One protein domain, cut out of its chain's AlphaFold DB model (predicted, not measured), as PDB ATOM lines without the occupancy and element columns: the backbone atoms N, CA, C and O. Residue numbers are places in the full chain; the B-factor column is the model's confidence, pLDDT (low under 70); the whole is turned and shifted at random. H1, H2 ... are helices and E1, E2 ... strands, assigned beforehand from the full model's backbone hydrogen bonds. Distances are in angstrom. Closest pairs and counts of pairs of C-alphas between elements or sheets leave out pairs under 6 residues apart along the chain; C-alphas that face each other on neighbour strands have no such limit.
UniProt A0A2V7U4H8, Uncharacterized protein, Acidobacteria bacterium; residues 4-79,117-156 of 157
ATOM      1  N   ARG A   4     -13.487  -6.094  45.660       77.94
ATOM      2  CA  ARG A   4     -12.232  -6.362  44.956       77.94
ATOM      3  C   ARG A   4     -10.988  -6.075  45.801       77.94
ATOM      4  O   ARG A   4     -10.025  -6.826  45.707       77.94
ATOM      5  N   LEU A   5     -11.022  -5.056  46.664       81.19
ATOM      6  CA  LEU A   5      -9.903  -4.766  47.565       81.19
ATOM      7  C   LEU A   5      -9.603  -5.953  48.493       81.19
ATOM      8  O   LEU A   5      -8.449  -6.283  48.708       81.19
ATOM      9  N   ALA A   6     -10.623  -6.654  48.990       81.25
ATOM     10  CA  ALA A   6     -10.429  -7.804  49.873       81.25
ATOM     11  C   ALA A   6     -10.040  -9.100  49.129       81.25
ATOM     12  O   ALA A   6      -9.544 -10.038  49.760       81.25
ATOM     13  N   GLN A   7     -10.283  -9.177  47.819       82.31
ATOM     14  CA  GLN A   7     -10.061 -10.381  47.009       82.31
ATOM     15  C   GLN A   7      -8.711 -10.383  46.288       82.31
ATOM     16  O   GLN A   7      -8.167 -11.456  46.033       82.31
ATOM     17  N   ALA A   8      -8.169  -9.203  45.983       85.62
ATOM     18  CA  ALA A   8      -6.899  -9.075  45.289       85.62
ATOM     19  C   ALA A   8      -5.746  -9.705  46.080       85.62
ATOM     20  O   ALA A   8      -5.681  -9.620  47.310       85.62
ATOM     21  N   ARG A   9      -4.805 -10.307  45.355       87.12
ATOM     22  CA  ARG A   9      -3.603 -10.943  45.906       87.12
ATOM     23  C   ARG A   9      -2.350 -10.192  45.496       87.12
ATOM     24  O   ARG A   9      -1.437 -10.094  46.308       87.12
ATOM     25  N   TYR A  10      -2.318  -9.644  44.282       89.69
ATOM     26  CA  TYR A  10      -1.145  -8.959  43.739       89.69
ATOM     27  C   TYR A  10      -1.344  -7.447  43.629       89.69
ATOM     28  O   TYR A  10      -2.317  -6.970  43.042       89.69
ATOM     29  N   VAL A  11      -0.380  -6.691  44.153       90.31
ATOM     30  CA  VAL A  11      -0.357  -5.222  44.137       90.31
ATOM     31  C   VAL A  11       0.922  -4.738  43.467       90.31
ATOM     32  O   VAL A  11       2.002  -5.204  43.810       90.31
ATOM     33  N   ALA A  12       0.821  -3.756  42.575       90.38
ATOM     34  CA  ALA A  12       1.964  -2.965  42.119       90.38
ATOM     35  C   ALA A  12       1.937  -1.573  42.756       90.38
ATOM     36  O   ALA A  12       0.861  -1.016  43.006       90.38
ATOM     37  N   LEU A  13       3.114  -0.994  42.990       90.88
ATOM     38  CA  LEU A  13       3.239   0.384  43.459       90.88
ATOM     39  C   LEU A  13       3.589   1.314  42.294       90.88
ATOM     40  O   LEU A  13       4.196   0.921  41.294       90.88
ATOM     41  N   ALA A  14       3.170   2.566  42.420       90.31
ATOM     42  CA  ALA A  14       3.428   3.603  41.439       90.31
ATOM     43  C   ALA A  14       3.481   4.994  42.081       90.31
ATOM     44  O   ALA A  14       3.012   5.222  43.197       90.31
ATOM     45  N   TYR A  15       4.012   5.944  41.323       89.12
ATOM     46  CA  TYR A  15       4.043   7.359  41.661       89.12
ATOM     47  C   TYR A  15       2.948   8.099  40.892       89.12
ATOM     48  O   TYR A  15       2.827   7.946  39.679       89.12
ATOM     49  N   ASP A  16       2.163   8.926  41.575       86.69
ATOM     50  CA  ASP A  16       1.217   9.853  40.956       86.69
ATOM     51  C   ASP A  16       1.898  11.218  40.779       86.69
ATOM     52  O   ASP A  16       2.275  11.890  41.739       86.69
ATOM     53  N   LEU A  17       2.081  11.628  39.523       81.56
ATOM     54  CA  LEU A  17       2.763  12.873  39.159       81.56
ATOM     55  C   LEU A  17       1.791  14.049  38.936       81.56
ATOM     56  O   LEU A  17       2.190  15.057  38.360       81.56
ATOM     57  N   GLY A  18       0.521  13.944  39.347       72.94
ATOM     58  CA  GLY A  18      -0.484  15.000  39.142       72.94
ATOM     59  C   GLY A  18      -1.268  14.929  37.831       72.94
ATOM     60  O   GLY A  18      -2.065  15.815  37.549       72.94
ATOM     61  N   GLY A  19      -1.063  13.880  37.039       71.38
ATOM     62  CA  GLY A  19      -1.699  13.702  35.725       71.38
ATOM     63  C   GLY A  19      -1.154  12.508  34.944       71.38
ATOM     64  O   GLY A  19      -1.715  12.095  33.933       71.38
ATOM     65  N   THR A  20      -0.062  11.914  35.423       78.06
ATOM     66  CA  THR A  20       0.494  10.666  34.908       78.06
ATOM     67  C   THR A  20       0.859   9.777  36.083       78.06
ATOM     68  O   THR A  20       1.379  10.263  37.088       78.06
ATOM     69  N   ILE A  21       0.572   8.485  35.954       85.25
ATOM     70  CA  ILE A  21       0.998   7.472  36.913       85.25
ATOM     71  C   ILE A  21       2.255   6.820  36.350       85.25
ATOM     72  O   ILE A  21       2.248   6.370  35.208       85.25
ATOM     73  N   LEU A  22       3.320   6.798  37.143       85.62
ATOM     74  CA  LEU A  22       4.611   6.235  36.773       85.62
ATOM     75  C   LEU A  22       4.863   4.971  37.594       85.62
ATOM     76  O   LEU A  22       4.914   5.036  38.822       85.62
ATOM     77  N   SER A  23       5.022   3.829  36.930       85.06
ATOM     78  CA  SER A  23       5.284   2.551  37.608       85.06
ATOM     79  C   SER A  23       6.661   2.551  38.287       85.06
ATOM     80  O   SER A  23       7.556   3.285  37.864       85.06
ATOM     81  N   GLU A  24       6.884   1.700  39.295       82.19
ATOM     82  CA  GLU A  24       8.213   1.565  39.927       82.19
ATOM     83  C   GLU A  24       9.327   1.258  38.914       82.19
ATOM     84  O   GLU A  24      10.391   1.874  38.957       82.19
ATOM     85  N   SER A  25       9.074   0.363  37.958       79.94
ATOM     86  CA  SER A  25      10.021   0.026  36.889       79.94
ATOM     87  C   SER A  25      10.364   1.230  36.003       79.94
ATOM     88  O   SER A  25      11.531   1.469  35.695       79.94
ATOM     89  N   GLU A  26       9.371   2.042  35.646       82.62
ATOM     90  CA  GLU A  26       9.580   3.262  34.862       82.62
ATOM     91  C   GLU A  26      10.300   4.349  35.667       82.62
ATOM     92  O   GLU A  26      11.109   5.097  35.116       82.62
ATOM     93  N   ALA A  27      10.048   4.425  36.975       84.88
ATOM     94  CA  ALA A  27      10.748   5.328  37.880       84.88
ATOM     95  C   ALA A  27      12.237   4.986  38.005       84.88
ATOM     96  O   ALA A  27      13.056   5.899  38.095       84.88
ATOM     97  N   VAL A  28      12.603   3.700  37.949       83.31
ATOM     98  CA  VAL A  28      14.009   3.269  37.880       83.31
ATOM     99  C   VAL A  28      14.668   3.767  36.592       83.31
ATOM    100  O   VAL A  28      15.796   4.252  36.633       83.31
ATOM    101  N   SER A  29      13.964   3.713  35.457       84.50
ATOM    102  CA  SER A  29      14.472   4.253  34.188       84.50
ATOM    103  C   SER A  29      14.474   5.785  34.137       84.50
ATOM    104  O   SER A  29      15.243   6.378  33.380       84.50
ATOM    105  N   ARG A  30      13.610   6.450  34.913       84.19
ATOM    106  CA  ARG A  30      13.410   7.910  34.890       84.19
ATOM    107  C   ARG A  30      13.448   8.510  36.303       84.19
ATOM    108  O   ARG A  30      12.493   9.177  36.711       84.19
ATOM    109  N   PRO A  31      14.559   8.357  37.047       81.00
ATOM    110  CA  PRO A  31      14.617   8.735  38.458       81.00
ATOM    111  C   PRO A  31      14.397  10.237  38.672       81.00
ATOM    112  O   PRO A  31      13.814  10.631  39.678       81.00
ATOM    113  N   ALA A  32      14.788  11.084  37.716       83.00
ATOM    114  CA  ALA A  32      14.615  12.537  37.794       83.00
ATOM    115  C   ALA A  32      13.143  12.996  37.879       83.00
ATOM    116  O   ALA A  32      12.880  14.112  38.315       83.00
ATOM    117  N   LEU A  33      12.179  12.153  37.479       81.94
ATOM    118  CA  LEU A  33      10.748  12.475  37.565       81.94
ATOM    119  C   LEU A  33      10.153  12.228  38.954       81.94
ATOM    120  O   LEU A  33       9.032  12.668  39.222       81.94
ATOM    121  N   VAL A  34      10.878  11.526  39.824       84.38
ATOM    122  CA  VAL A  34      10.413  11.118  41.148       84.38
ATOM    123  C   VAL A  34      11.242  11.812  42.218       84.38
ATOM    124  O   VAL A  34      12.455  11.601  42.307       84.38
ATOM    125  N   SER A  35      10.567  12.608  43.044       84.75
ATOM    126  CA  SER A  35      11.181  13.316  44.165       84.75
ATOM    127  C   SER A  35      11.682  12.348  45.242       84.75
ATOM    128  O   SER A  35      11.107  11.270  45.409       84.75
ATOM    129  N   PRO A  36      12.723  12.710  46.012       84.75
ATOM    130  CA  PRO A  36      13.204  11.870  47.105       84.75
ATOM    131  C   PRO A  36      12.117  11.610  48.157       84.75
ATOM    132  O   PRO A  36      12.029  10.492  48.651       84.75
ATOM    133  N   GLU A  37      11.245  12.586  48.438       84.44
ATOM    134  CA  GLU A  37      10.120  12.391  49.362       84.44
ATOM    135  C   GLU A  37       9.104  11.363  48.849       84.44
ATOM    136  O   GLU A  37       8.611  10.549  49.625       84.44
ATOM    137  N   ASP A  38       8.817  11.356  47.544       86.88
ATOM    138  CA  ASP A  38       7.924  10.361  46.941       86.88
ATOM    139  C   ASP A  38       8.517   8.948  47.064       86.88
ATOM    140  O   ASP A  38       7.790   7.992  47.336       86.88
ATOM    141  N   ARG A  39       9.841   8.807  46.895       88.00
ATOM    142  CA  ARG A  39      10.539   7.519  47.048       88.00
ATOM    143  C   ARG A  39      10.486   7.018  48.486       88.00
ATOM    144  O   ARG A  39      10.215   5.840  48.692       88.00
ATOM    145  N   ASP A  40      10.729   7.897  49.456       89.25
ATOM    146  CA  ASP A  40      10.648   7.569  50.883       89.25
ATOM    147  C   ASP A  40       9.231   7.122  51.267       89.25
ATOM    148  O   ASP A  40       9.048   6.036  51.817       89.25
ATOM    149  N   ALA A  41       8.219   7.888  50.848       89.31
ATOM    150  CA  ALA A  41       6.813   7.544  51.029       89.31
ATOM    151  C   ALA A  41       6.466   6.170  50.433       89.31
ATOM    152  O   ALA A  41       5.790   5.362  51.075       89.31
ATOM    153  N   LEU A  42       6.946   5.878  49.219       91.12
ATOM    154  CA  LEU A  42       6.706   4.589  48.578       91.12
ATOM    155  C   LEU A  42       7.391   3.443  49.323       91.12
ATOM    156  O   LEU A  42       6.754   2.414  49.540       91.12
ATOM    157  N   GLN A  43       8.635   3.615  49.777       91.25
ATOM    158  CA  GLN A  43       9.320   2.598  50.582       91.25
ATOM    159  C   GLN A  43       8.633   2.365  51.935       91.25
ATOM    160  O   GLN A  43       8.518   1.216  52.367       91.25
ATOM    161  N   ALA A  44       8.122   3.418  52.579       91.19
ATOM    162  CA  ALA A  44       7.371   3.302  53.827       91.19
ATOM    163  C   ALA A  44       6.078   2.493  53.633       91.19
ATOM    164  O   ALA A  44       5.829   1.536  54.369       91.19
ATOM    165  N   VAL A  45       5.291   2.815  52.600       91.44
ATOM    166  CA  VAL A  45       4.078   2.057  52.247       91.44
ATOM    167  C   VAL A  45       4.418   0.618  51.864       91.44
ATOM    168  O   VAL A  45       3.753  -0.308  52.323       91.44
ATOM    169  N   ARG A  46       5.482   0.406  51.082       92.12
ATOM    170  CA  ARG A  46       5.963  -0.926  50.705       92.12
ATOM    171  C   ARG A  46       6.279  -1.774  51.935       92.12
ATOM    172  O   ARG A  46       5.752  -2.872  52.068       92.12
ATOM    173  N   SER A  47       7.064  -1.235  52.864       91.44
ATOM    174  CA  SER A  47       7.422  -1.927  54.105       91.44
ATOM    175  C   SER A  47       6.193  -2.276  54.946       91.44
ATOM    176  O   SER A  47       6.156  -3.327  55.581       91.44
ATOM    177  N   GLN A  48       5.174  -1.414  54.974       91.88
ATOM    178  CA  GLN A  48       3.934  -1.699  55.697       91.88
ATOM    179  C   GLN A  48       3.066  -2.752  54.994       91.88
ATOM    180  O   GLN A  48       2.502  -3.615  55.663       91.88
ATOM    181  N   LEU A  49       3.015  -2.750  53.660       91.69
ATOM    182  CA  LEU A  49       2.380  -3.815  52.878       91.69
ATOM    183  C   LEU A  49       3.060  -5.170  53.113       91.69
ATOM    184  O   LEU A  49       2.365  -6.156  53.356       91.69
ATOM    185  N   GLU A  50       4.396  -5.205  53.107       91.88
ATOM    186  CA  GLU A  50       5.185  -6.410  53.400       91.88
ATOM    187  C   GLU A  50       4.910  -6.919  54.821       91.88
ATOM    188  O   GLU A  50       4.655  -8.107  55.009       91.88
ATOM    189  N   LYS A  51       4.879  -6.023  55.819       91.25
ATOM    190  CA  LYS A  51       4.551  -6.373  57.214       91.25
ATOM    191  C   LYS A  51       3.124  -6.873  57.386       91.25
ATOM    192  O   LYS A  51       2.881  -7.751  58.208       91.25
ATOM    193  N   TRP A  52       2.172  -6.292  56.662       92.50
ATOM    194  CA  TRP A  52       0.778  -6.709  56.748       92.50
ATOM    195  C   TRP A  52       0.562  -8.090  56.124       92.50
ATOM    196  O   TRP A  52      -0.308  -8.831  56.574       92.50
ATOM    197  N   GLY A  53       1.339  -8.447  55.095       90.25
ATOM    198  CA  GLY A  53       1.308  -9.776  54.479       90.25
ATOM    199  C   GLY A  53      -0.004 -10.110  53.758       90.25
ATOM    200  O   GLY A  53      -0.226 -11.258  53.379       90.25
ATOM    201  N   ARG A  54      -0.893  -9.123  53.570       89.31
ATOM    202  CA  ARG A  54      -2.198  -9.306  52.919       89.31
ATOM    203  C   ARG A  54      -2.084  -9.421  51.399       89.31
ATOM    204  O   ARG A  54      -2.849 -10.172  50.800       89.31
ATOM    205  N   TYR A  55      -1.147  -8.679  50.810       91.44
ATOM    206  CA  TYR A  55      -0.902  -8.615  49.371       91.44
ATOM    207  C   TYR A  55       0.555  -8.958  49.061       91.44
ATOM    208  O   TYR A  55       1.463  -8.567  49.793       91.44
ATOM    209  N   ALA A  56       0.779  -9.634  47.938       89.19
ATOM    210  CA  ALA A  56       2.095  -9.814  47.348       89.19
ATOM    211  C   ALA A  56       2.421  -8.613  46.450       89.19
ATOM    212  O   ALA A  56       1.694  -8.320  45.497       89.19
ATOM    213  N   ILE A  57       3.516  -7.916  46.749       90.06
ATOM    214  CA  ILE A  57       3.986  -6.801  45.923       90.06
ATOM    215  C   ILE A  57       4.647  -7.361  44.662       90.06
ATOM    216  O   ILE A  57       5.525  -8.219  44.744       90.06
ATOM    217  N   THR A  58       4.233  -6.869  43.498       87.06
ATOM    218  CA  THR A  58       4.824  -7.196  42.201       87.06
ATOM    219  C   THR A  58       5.365  -5.945  41.525       87.06
ATOM    220  O   THR A  58       4.730  -4.893  41.509       87.06
ATOM    221  N   VAL A  59       6.543  -6.083  40.924       76.25
ATOM    222  CA  VAL A  59       7.169  -5.041  40.096       76.25
ATOM    223  C   VAL A  59       6.550  -4.959  38.698       76.25
ATOM    224  O   VAL A  59       6.763  -3.987  37.976       76.25
ATOM    225  N   SER A  60       5.790  -5.986  38.307       73.50
ATOM    226  CA  SER A  60       5.186  -6.110  36.984       73.50
ATOM    227  C   SER A  60       3.733  -5.636  37.030       73.50
ATOM    228  O   SER A  60       2.866  -6.393  37.476       73.50
ATOM    229  N   PRO A  61       3.406  -4.433  36.519       69.06
ATOM    230  CA  PRO A  61       2.041  -3.907  36.576       69.06
ATOM    231  C   PRO A  61       1.029  -4.771  35.809       69.06
ATOM    232  O   PRO A  61      -0.150  -4.738  36.136       69.06
ATOM    233  N   GLY A  62       1.468  -5.570  34.829       74.25
ATOM    234  CA  GLY A  62       0.604  -6.514  34.103       74.25
ATOM    235  C   GLY A  62       0.208  -7.769  34.892       74.25
ATOM    236  O   GLY A  62      -0.704  -8.475  34.481       74.25
ATOM    237  N   GLN A  63       0.878  -8.054  36.012       79.69
ATOM    238  CA  GLN A  63       0.523  -9.143  36.935       79.69
ATOM    239  C   GLN A  63      -0.212  -8.629  38.179       79.69
ATOM    240  O   GLN A  63      -0.611  -9.419  39.031       79.69
ATOM    241  N   ALA A  64      -0.350  -7.310  38.313       84.94
ATOM    242  CA  ALA A  64      -0.994  -6.693  39.453       84.94
ATOM    243  C   ALA A  64      -2.509  -6.638  39.251       84.94
ATOM    244  O   ALA A  64      -2.996  -6.228  38.200       84.94
ATOM    245  N   GLU A  65      -3.257  -6.991  40.289       87.38
ATOM    246  CA  GLU A  65      -4.711  -6.816  40.327       87.38
ATOM    247  C   GLU A  65      -5.074  -5.409  40.814       87.38
ATOM    248  O   GLU A  65      -6.087  -4.840  40.406       87.38
ATOM    249  N   LEU A  66      -4.209  -4.831  41.652       88.50
ATOM    250  CA  LEU A  66      -4.330  -3.487  42.202       88.50
ATOM    251  C   LEU A  66      -3.079  -2.660  41.903       88.50
ATOM    252  O   LEU A  66      -1.956  -3.158  41.988       88.50
ATOM    253  N   LEU A  67      -3.266  -1.370  41.634       89.12
ATOM    254  CA  LEU A  67      -2.178  -0.396  41.564       89.12
ATOM    255  C   LEU A  67      -2.336   0.639  42.673       89.12
ATOM    256  O   LEU A  67      -3.333   1.356  42.698       89.12
ATOM    257  N   ILE A  68      -1.345   0.762  43.550       91.62
ATOM    258  CA  ILE A  68      -1.312   1.797  44.586       91.62
ATOM    259  C   ILE A  68      -0.409   2.931  44.107       91.62
ATOM    260  O   ILE A  68       0.807   2.768  44.023       91.62
ATOM    261  N   ALA A  69      -1.003   4.080  43.794       90.88
ATOM    262  CA  ALA A  69      -0.287   5.277  43.378       90.88
ATOM    263  C   ALA A  69      -0.163   6.281  44.529       90.88
ATOM    264  O   ALA A  69      -1.150   6.590  45.206       90.88
ATOM    265  N   LEU A  70       1.045   6.808  44.719       91.44
ATOM    266  CA  LEU A  70       1.402   7.699  45.820       91.44
ATOM    267  C   LEU A  70       1.915   9.041  45.302       91.44
ATOM    268  O   LEU A  70       2.685   9.084  44.343       91.44
ATOM    269  N   ARG A  71       1.530  10.132  45.963       88.19
ATOM    270  CA  ARG A  71       2.040  11.482  45.690       88.19
ATOM    271  C   ARG A  71       2.229  12.244  46.985       88.19
ATOM    272  O   ARG A  71       1.269  12.421  47.731       88.19
ATOM    273  N   THR A  72       3.425  12.764  47.224       86.06
ATOM    274  CA  THR A  72       3.658  13.682  48.342       86.06
ATOM    275  C   THR A  72       3.246  15.106  47.972       86.06
ATOM    276  O   THR A  72       3.461  15.601  46.860       86.06
ATOM    277  N   GLY A  73       2.621  15.800  48.920       69.19
ATOM    278  CA  GLY A  73       1.985  17.099  48.688       69.19
ATOM    279  C   GLY A  73       2.946  18.257  48.384       69.19
ATOM    280  O   GLY A  73       2.520  19.322  47.927       69.19
ATOM    281  N   ARG A  74       4.261  18.063  48.562       61.34
ATOM    282  CA  ARG A  74       5.277  19.090  48.269       61.34
ATOM    283  C   ARG A  74       5.379  19.429  46.782       61.34
ATOM    284  O   ARG A  74       5.723  20.564  46.456       61.34
ATOM    285  N   ARG A  75       4.978  18.524  45.878       51.94
ATOM    286  CA  ARG A  75       4.897  18.824  44.434       51.94
ATOM    287  C   ARG A  75       3.826  19.863  44.099       51.94
ATOM    288  O   ARG A  75       4.023  20.641  43.176       51.94
ATOM    289  N   ALA A  76       2.747  19.949  44.881       43.75
ATOM    290  CA  ALA A  76       1.722  20.977  44.686       43.75
ATOM    291  C   ALA A  76       2.185  22.371  45.152       43.75
ATOM    292  O   ALA A  76       1.704  23.386  44.654       43.75
ATOM    293  N   SER A  77       3.142  22.437  46.086       43.75
ATOM    294  CA  SER A  77       3.609  23.714  46.648       43.75
ATOM    295  C   SER A  77       4.578  24.456  45.721       43.75
ATOM    296  O   SER A  77       4.602  25.684  45.728       43.75
ATOM    297  N   ALA A  78       5.332  23.742  44.878       42.50
ATOM    298  CA  ALA A  78       6.247  24.370  43.921       42.50
ATOM    299  C   ALA A  78       5.512  25.033  42.738       42.50
ATOM    300  O   ALA A  78       5.971  26.048  42.220       42.50
ATOM    301  N   SER A  79       4.339  24.523  42.349       41.78
ATOM    302  CA  SER A  79       3.529  25.095  41.261       41.78
ATOM    303  C   SER A  79       2.679  26.301  41.686       41.78
ATOM    304  O   SER A  79       2.173  27.017  40.829       41.78
ATOM    305  N   ASP A 117      -8.048  -0.259  40.362       87.12
ATOM    306  CA  ASP A 117      -8.236  -1.563  39.771       87.12
ATOM    307  C   ASP A 117      -7.379  -1.720  38.508       87.12
ATOM    308  O   ASP A 117      -7.409  -0.864  37.619       87.12
ATOM    309  N   LYS A 118      -6.633  -2.822  38.422       78.75
ATOM    310  CA  LYS A 118      -5.861  -3.204  37.231       78.75
ATOM    311  C   LYS A 118      -6.385  -4.452  36.532       78.75
ATOM    312  O   LYS A 118      -6.038  -4.666  35.376       78.75
ATOM    313  N   ALA A 119      -7.249  -5.229  37.183       61.41
ATOM    314  CA  ALA A 119      -7.845  -6.423  36.587       61.41
ATOM    315  C   ALA A 119      -8.989  -6.115  35.587       61.41
ATOM    316  O   ALA A 119      -9.474  -7.024  34.914       61.41
ATOM    317  N   GLY A 120      -9.448  -4.858  35.483       55.44
ATOM    318  CA  GLY A 120     -10.460  -4.389  34.526       55.44
ATOM    319  C   GLY A 120      -9.917  -3.554  33.352       55.44
ATOM    320  O   GLY A 120      -8.730  -3.256  33.259       55.44
ATOM    321  N   SER A 121     -10.815  -3.126  32.452       44.78
ATOM    322  CA  SER A 121     -10.501  -2.394  31.203       44.78
ATOM    323  C   SER A 121     -10.013  -0.940  31.387       44.78
ATOM    324  O   SER A 121      -9.879  -0.205  30.409       44.78
ATOM    325  N   GLY A 122      -9.763  -0.486  32.615       53.88
ATOM    326  CA  GLY A 122      -9.331   0.880  32.891       53.88
ATOM    327  C   GLY A 122      -9.245   1.177  34.383       53.88
ATOM    328  O   GLY A 122      -9.901   0.520  35.184       53.88
ATOM    329  N   SER A 123      -8.422   2.175  34.716       66.19
ATOM    330  CA  SER A 123      -8.022   2.655  36.048       66.19
ATOM    331  C   SER A 123      -9.194   3.110  36.939       66.19
ATOM    332  O   SER A 123      -9.289   4.284  37.300       66.19
ATOM    333  N   LEU A 124     -10.107   2.207  37.297       83.69
ATOM    334  CA  LEU A 124     -11.180   2.497  38.241       83.69
ATOM    335  C   LEU A 124     -10.570   2.739  39.621       83.69
ATOM    336  O   LEU A 124      -9.865   1.884  40.152       83.69
ATOM    337  N   VAL A 125     -10.859   3.891  40.221       87.81
ATOM    338  CA  VAL A 125     -10.440   4.187  41.594       87.81
ATOM    339  C   VAL A 125     -11.279   3.353  42.558       87.81
ATOM    340  O   VAL A 125     -12.488   3.543  42.664       87.81
ATOM    341  N   LEU A 126     -10.633   2.433  43.270       88.25
ATOM    342  CA  LEU A 126     -11.259   1.596  44.293       88.25
ATOM    343  C   LEU A 126     -11.184   2.229  45.682       88.25
ATOM    344  O   LEU A 126     -12.072   2.022  46.506       88.25
ATOM    345  N   TRP A 127     -10.120   2.988  45.936       91.31
ATOM    346  CA  TRP A 127      -9.910   3.708  47.186       91.31
ATOM    347  C   TRP A 127      -9.062   4.953  46.940       91.31
ATOM    348  O   TRP A 127      -8.181   4.955  46.080       91.31
ATOM    349  N   ARG A 128      -9.312   6.018  47.700       90.25
ATOM    350  CA  ARG A 128      -8.516   7.244  47.655       90.25
ATOM    351  C   ARG A 128      -8.531   7.920  49.017       90.25
ATOM    352  O   ARG A 128      -9.600   8.176  49.561       90.25
ATOM    353  N   GLY A 129      -7.351   8.274  49.509       89.69
ATOM    354  CA  GLY A 129      -7.168   9.049  50.728       89.69
ATOM    355  C   GLY A 129      -6.203  10.202  50.491       89.69
ATOM    356  O   GLY A 129      -5.197  10.050  49.798       89.69
ATOM    357  N   GLN A 130      -6.508  11.364  51.067       88.56
ATOM    358  CA  GLN A 130      -5.647  12.543  51.010       88.56
ATOM    359  C   GLN A 130      -5.511  13.146  52.406       88.56
ATOM    360  O   GLN A 130      -6.511  13.481  53.041       88.56
ATOM    361  N   ARG A 131      -4.277  13.296  52.892       84.69
ATOM    362  CA  ARG A 131      -3.988  13.870  54.213       84.69
ATOM    363  C   ARG A 131      -2.626  14.553  54.199       84.69
ATOM    364  O   ARG A 131      -1.646  14.025  53.682       84.69
ATOM    365  N   ARG A 132      -2.541  15.738  54.804       82.81
ATOM    366  CA  ARG A 132      -1.264  16.441  54.989       82.81
ATOM    367  C   ARG A 132      -0.337  15.617  55.885       82.81
ATOM    368  O   ARG A 132      -0.728  15.292  57.000       82.81
ATOM    369  N   GLY A 133       0.861  15.287  55.398       81.75
ATOM    370  CA  GLY A 133       1.793  14.406  56.111       81.75
ATOM    371  C   GLY A 133       1.304  12.956  56.219       81.75
ATOM    372  O   GLY A 133       1.837  12.190  57.015       81.75
ATOM    373  N   GLY A 134       0.270  12.573  55.462       84.06
ATOM    374  CA  GLY A 134      -0.336  11.247  55.515       84.06
ATOM    375  C   GLY A 134       0.556  10.129  54.977       84.06
ATOM    376  O   GLY A 134       0.306   8.970  55.305       84.06
ATOM    377  N   LEU A 135       1.581  10.470  54.189       86.19
ATOM    378  CA  LEU A 135       2.601   9.539  53.694       86.19
ATOM    379  C   LEU A 135       3.945   9.650  54.426       86.19
ATOM    380  O   LEU A 135       4.909   9.000  54.038       86.19
ATOM    381  N   SER A 136       4.024  10.483  55.465       82.00
ATOM    382  CA  SER A 136       5.265  10.716  56.204       82.00
ATOM    383  C   SER A 136       5.483   9.684  57.314       82.00
ATOM    384  O   SER A 136       4.541   9.289  58.002       82.00
ATOM    385  N   GLY A 137       6.749   9.332  57.548       80.75
ATOM    386  CA  GLY A 137       7.171   8.454  58.641       80.75
ATOM    387  C   GLY A 137       7.010   6.960  58.342       80.75
ATOM    388  O   GLY A 137       6.462   6.552  57.323       80.75
ATOM    389  N   SER A 138       7.499   6.120  59.259       76.81
ATOM    390  CA  SER A 138       7.597   4.667  59.049       76.81
ATOM    391  C   SER A 138       6.257   3.924  59.063       76.81
ATOM    392  O   SER A 138       6.197   2.788  58.594       76.81
ATOM    393  N   SER A 139       5.201   4.539  59.602       78.81
ATOM    394  CA  SER A 139       3.822   4.033  59.580       78.81
ATOM    395  C   SER A 139       2.900   5.130  59.039       78.81
ATOM    396  O   SER A 139       2.348   5.906  59.823       78.81
ATOM    397  N   PRO A 140       2.774   5.244  57.706       88.25
ATOM    398  CA  PRO A 140       1.965   6.273  57.070       88.25
ATOM    399  C   PRO A 140       0.500   6.217  57.510       88.25
ATOM    400  O   PRO A 140      -0.159   5.190  57.357       88.25
ATOM    401  N   GLY A 141      -0.048   7.333  57.993       88.12
ATOM    402  CA  GLY A 141      -1.450   7.387  58.424       88.12
ATOM    403  C   GLY A 141      -2.441   7.040  57.305       88.12
ATOM    404  O   GLY A 141      -3.451   6.400  57.566       88.12
ATOM    405  N   LEU A 142      -2.128   7.395  56.050       91.38
ATOM    406  CA  LEU A 142      -2.951   7.011  54.893       91.38
ATOM    407  C   LEU A 142      -2.938   5.504  54.624       91.38
ATOM    408  O   LEU A 142      -3.930   4.970  54.135       91.38
ATOM    409  N   PHE A 143      -1.840   4.818  54.950       91.94
ATOM    410  CA  PHE A 143      -1.787   3.365  54.845       91.94
ATOM    411  C   PHE A 143      -2.662   2.704  55.915       91.94
ATOM    412  O   PHE A 143      -3.390   1.765  55.603       91.94
ATOM    413  N   GLU A 144      -2.642   3.215  57.147       91.12
ATOM    414  CA  GLU A 144      -3.495   2.703  58.225       91.12
ATOM    415  C   GLU A 144      -4.986   2.898  57.912       91.12
ATOM    416  O   GLU A 144      -5.775   1.970  58.093       91.12
ATOM    417  N   ASP A 145      -5.367   4.061  57.368       91.44
ATOM    418  CA  ASP A 145      -6.736   4.318  56.903       91.44
ATOM    419  C   ASP A 145      -7.143   3.318  55.800       91.44
ATOM    420  O   ASP A 145      -8.203   2.693  55.876       91.44
ATOM    421  N   PHE A 146      -6.271   3.098  54.806       92.00
ATOM    422  CA  PHE A 146      -6.490   2.103  53.751       92.00
ATOM    423  C   PHE A 146      -6.659   0.688  54.318       92.00
ATOM    424  O   PHE A 146      -7.608  -0.016  53.967       92.00
ATOM    425  N   LYS A 147      -5.761   0.269  55.211       91.38
ATOM    426  CA  LYS A 147      -5.804  -1.041  55.861       91.38
ATOM    427  C   LYS A 147      -7.121  -1.240  56.609       91.38
ATOM    428  O   LYS A 147      -7.788  -2.253  56.396       91.38
ATOM    429  N   ALA A 148      -7.526  -0.264  57.420       90.75
ATOM    430  CA  ALA A 148      -8.777  -0.316  58.168       90.75
ATOM    431  C   ALA A 148      -9.998  -0.443  57.240       90.75
ATOM    432  O   ALA A 148     -10.915  -1.221  57.518       90.75
ATOM    433  N   ASP A 149     -10.005   0.271  56.110       88.94
ATOM    434  CA  ASP A 149     -11.063   0.176  55.101       88.94
ATOM    435  C   ASP A 149     -11.136  -1.202  54.436       88.94
ATOM    436  O   ASP A 149     -12.231  -1.749  54.264       88.94
ATOM    437  N   VAL A 150      -9.987  -1.786  54.087       88.25
ATOM    438  CA  VAL A 150      -9.911  -3.136  53.513       88.25
ATOM    439  C   VAL A 150     -10.394  -4.177  54.519       88.25
ATOM    440  O   VAL A 150     -11.183  -5.052  54.168       88.25
ATOM    441  N   GLU A 151      -9.947  -4.096  55.773       87.75
ATOM    442  CA  GLU A 151     -10.354  -5.033  56.825       87.75
ATOM    443  C   GLU A 151     -11.849  -4.921  57.132       87.75
ATOM    444  O   GLU A 151     -12.515  -5.931  57.360       87.75
ATOM    445  N   ARG A 152     -12.404  -3.706  57.087       85.81
ATOM    446  CA  ARG A 152     -13.845  -3.478  57.210       85.81
ATOM    447  C   ARG A 152     -14.616  -4.081  56.036       85.81
ATOM    448  O   ARG A 152     -15.636  -4.724  56.267       85.81
ATOM    449  N   ALA A 153     -14.128  -3.915  54.807       80.50
ATOM    450  CA  ALA A 153     -14.738  -4.514  53.619       80.50
ATOM    451  C   ALA A 153     -14.673  -6.051  53.649       80.50
ATOM    452  O   ALA A 153     -15.636  -6.712  53.285       80.50
ATOM    453  N   ALA A 154     -13.580  -6.632  54.148       78.88
ATOM    454  CA  ALA A 154     -13.435  -8.083  54.268       78.88
ATOM    455  C   ALA A 154     -14.418  -8.715  55.273       78.88
ATOM    456  O   ALA A 154     -14.758  -9.887  55.138       78.88
ATOM    457  N   LYS A 155     -14.876  -7.953  56.276       77.25
ATOM    458  CA  LYS A 155     -15.865  -8.407  57.272       77.25
ATOM    459  C   LYS A 155     -17.309  -8.377  56.755       77.25
ATOM    460  O   LYS A 155     -18.160  -9.039  57.340       77.25
ATOM    461  N   HIS A 156     -17.579  -7.636  55.679       64.75
ATOM    462  CA  HIS A 156     -18.902  -7.498  55.061       64.75
ATOM    463  C   HIS A 156     -18.791  -7.663  53.530       64.75
ATOM    464  O   HIS A 156     -18.843  -6.652  52.823       64.75
TER     465      HIS A 156
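This is residues 4 to 79 and 117 to 156 of the 157 residues of an uncharacterized protein of Acidobacteria bacterium (UniProt A0A2V7U4H8). A small sheet, E2 - E1 = E3, has the long helix H3 over one face, forming two layers, one of strands and one of helix; beyond E3, strand E4 lies near the sheet, with helix H5 packed on E4. H3 and H5 run the same way, the short H2 lies beside the strands on H3's face, H1 touches the far part of H5, and H4 lies farthest from the mean of the C-alphas. The printed part has 116 residues with five named helices and four named strands, in the order H1 E1 E2 H2 H3 E3 H4 E4 H5. The sheet is mixed, the class is mixed, helices and strands, and the whole is compact, with a radius of gyration of the C-alphas of 13.7 A and spans of 42 by 28 by 23 A.

H1, residues 4 to 7, touches residues 150 to 154 alone of H5, residues 141 to 155; their closest C-alphas are Ala 6 and Ala 154, 5.3 A apart. E1, residues 10 to 16, is the inner strand and forms a hairpin with E2, residues 21 to 23: they are antiparallel at 128 degrees, with N 15 and O 22 at 2.8 A. E3, residues 66 to 71, is parallel to E1 at 26 degrees, with N 14 and O 68 at 2.9 A. H2, residues 24 to 29, is on the sheet at a height of 4.6 A, only just over none of its strands, with 2 of its 6 C-alphas falling on E2. H3, residues 36 to 52, is on the same face at a height of 9.7 A, over E1 and E3. H3 runs along the strands, only just, at 27 degrees to E3 on the local plane; its closest C-alpha pair with E3 is Asp 38 and Arg 71, 6.1 A. E4, residues 125 to 131, pairs with no named strand, but is near E3, with 11 pairs of C-alphas within 10 A. Gly 129 of E4 and Leu 142 of H5 have the closest C-alphas of the two, 6.3 A apart. H3 and H5 are close but not clearly touching, with Val 45 and Phe 143 the closest C-alphas at 6.5 A, and a shallow tilt of 32 degrees, only just short of steep. H4, residues 74 to 78, is apart from H3, only just, at 8.3 A. Each O i to N i+4 pair is within hydrogen-bond range in H2, H3 and H5; in H4 it is 0 of 1, with 1 of 2 O i to N i+3 pairs within range, and H1 is too short for an i+4 pair.

H1 begins at C-alpha 4, (-12.232, -6.362, 44.956). E1 is 19.2 A long, H3 24.3 A, E3 16.6 A, E4 17.2 A and H5 21.4 A. H3 begins at C-alpha 36, (13.204, 11.870, 47.105), and H5 ends at C-alpha 155, (-15.865, -8.407, 57.272).

The two C-alphas farthest apart are those of Ala 32 and His 156, 42.7 A. Residues 80 to 116 are not printed, and C-alphas 79 and 117 are 29.2 A apart across this cut. The link from H3 to E3, residues 53 to 65, is long. Mean pLDDT of the printed part is 82.3; residue 61, residues 73 to 79, residues 119 to 123 and residue 156 are under 70.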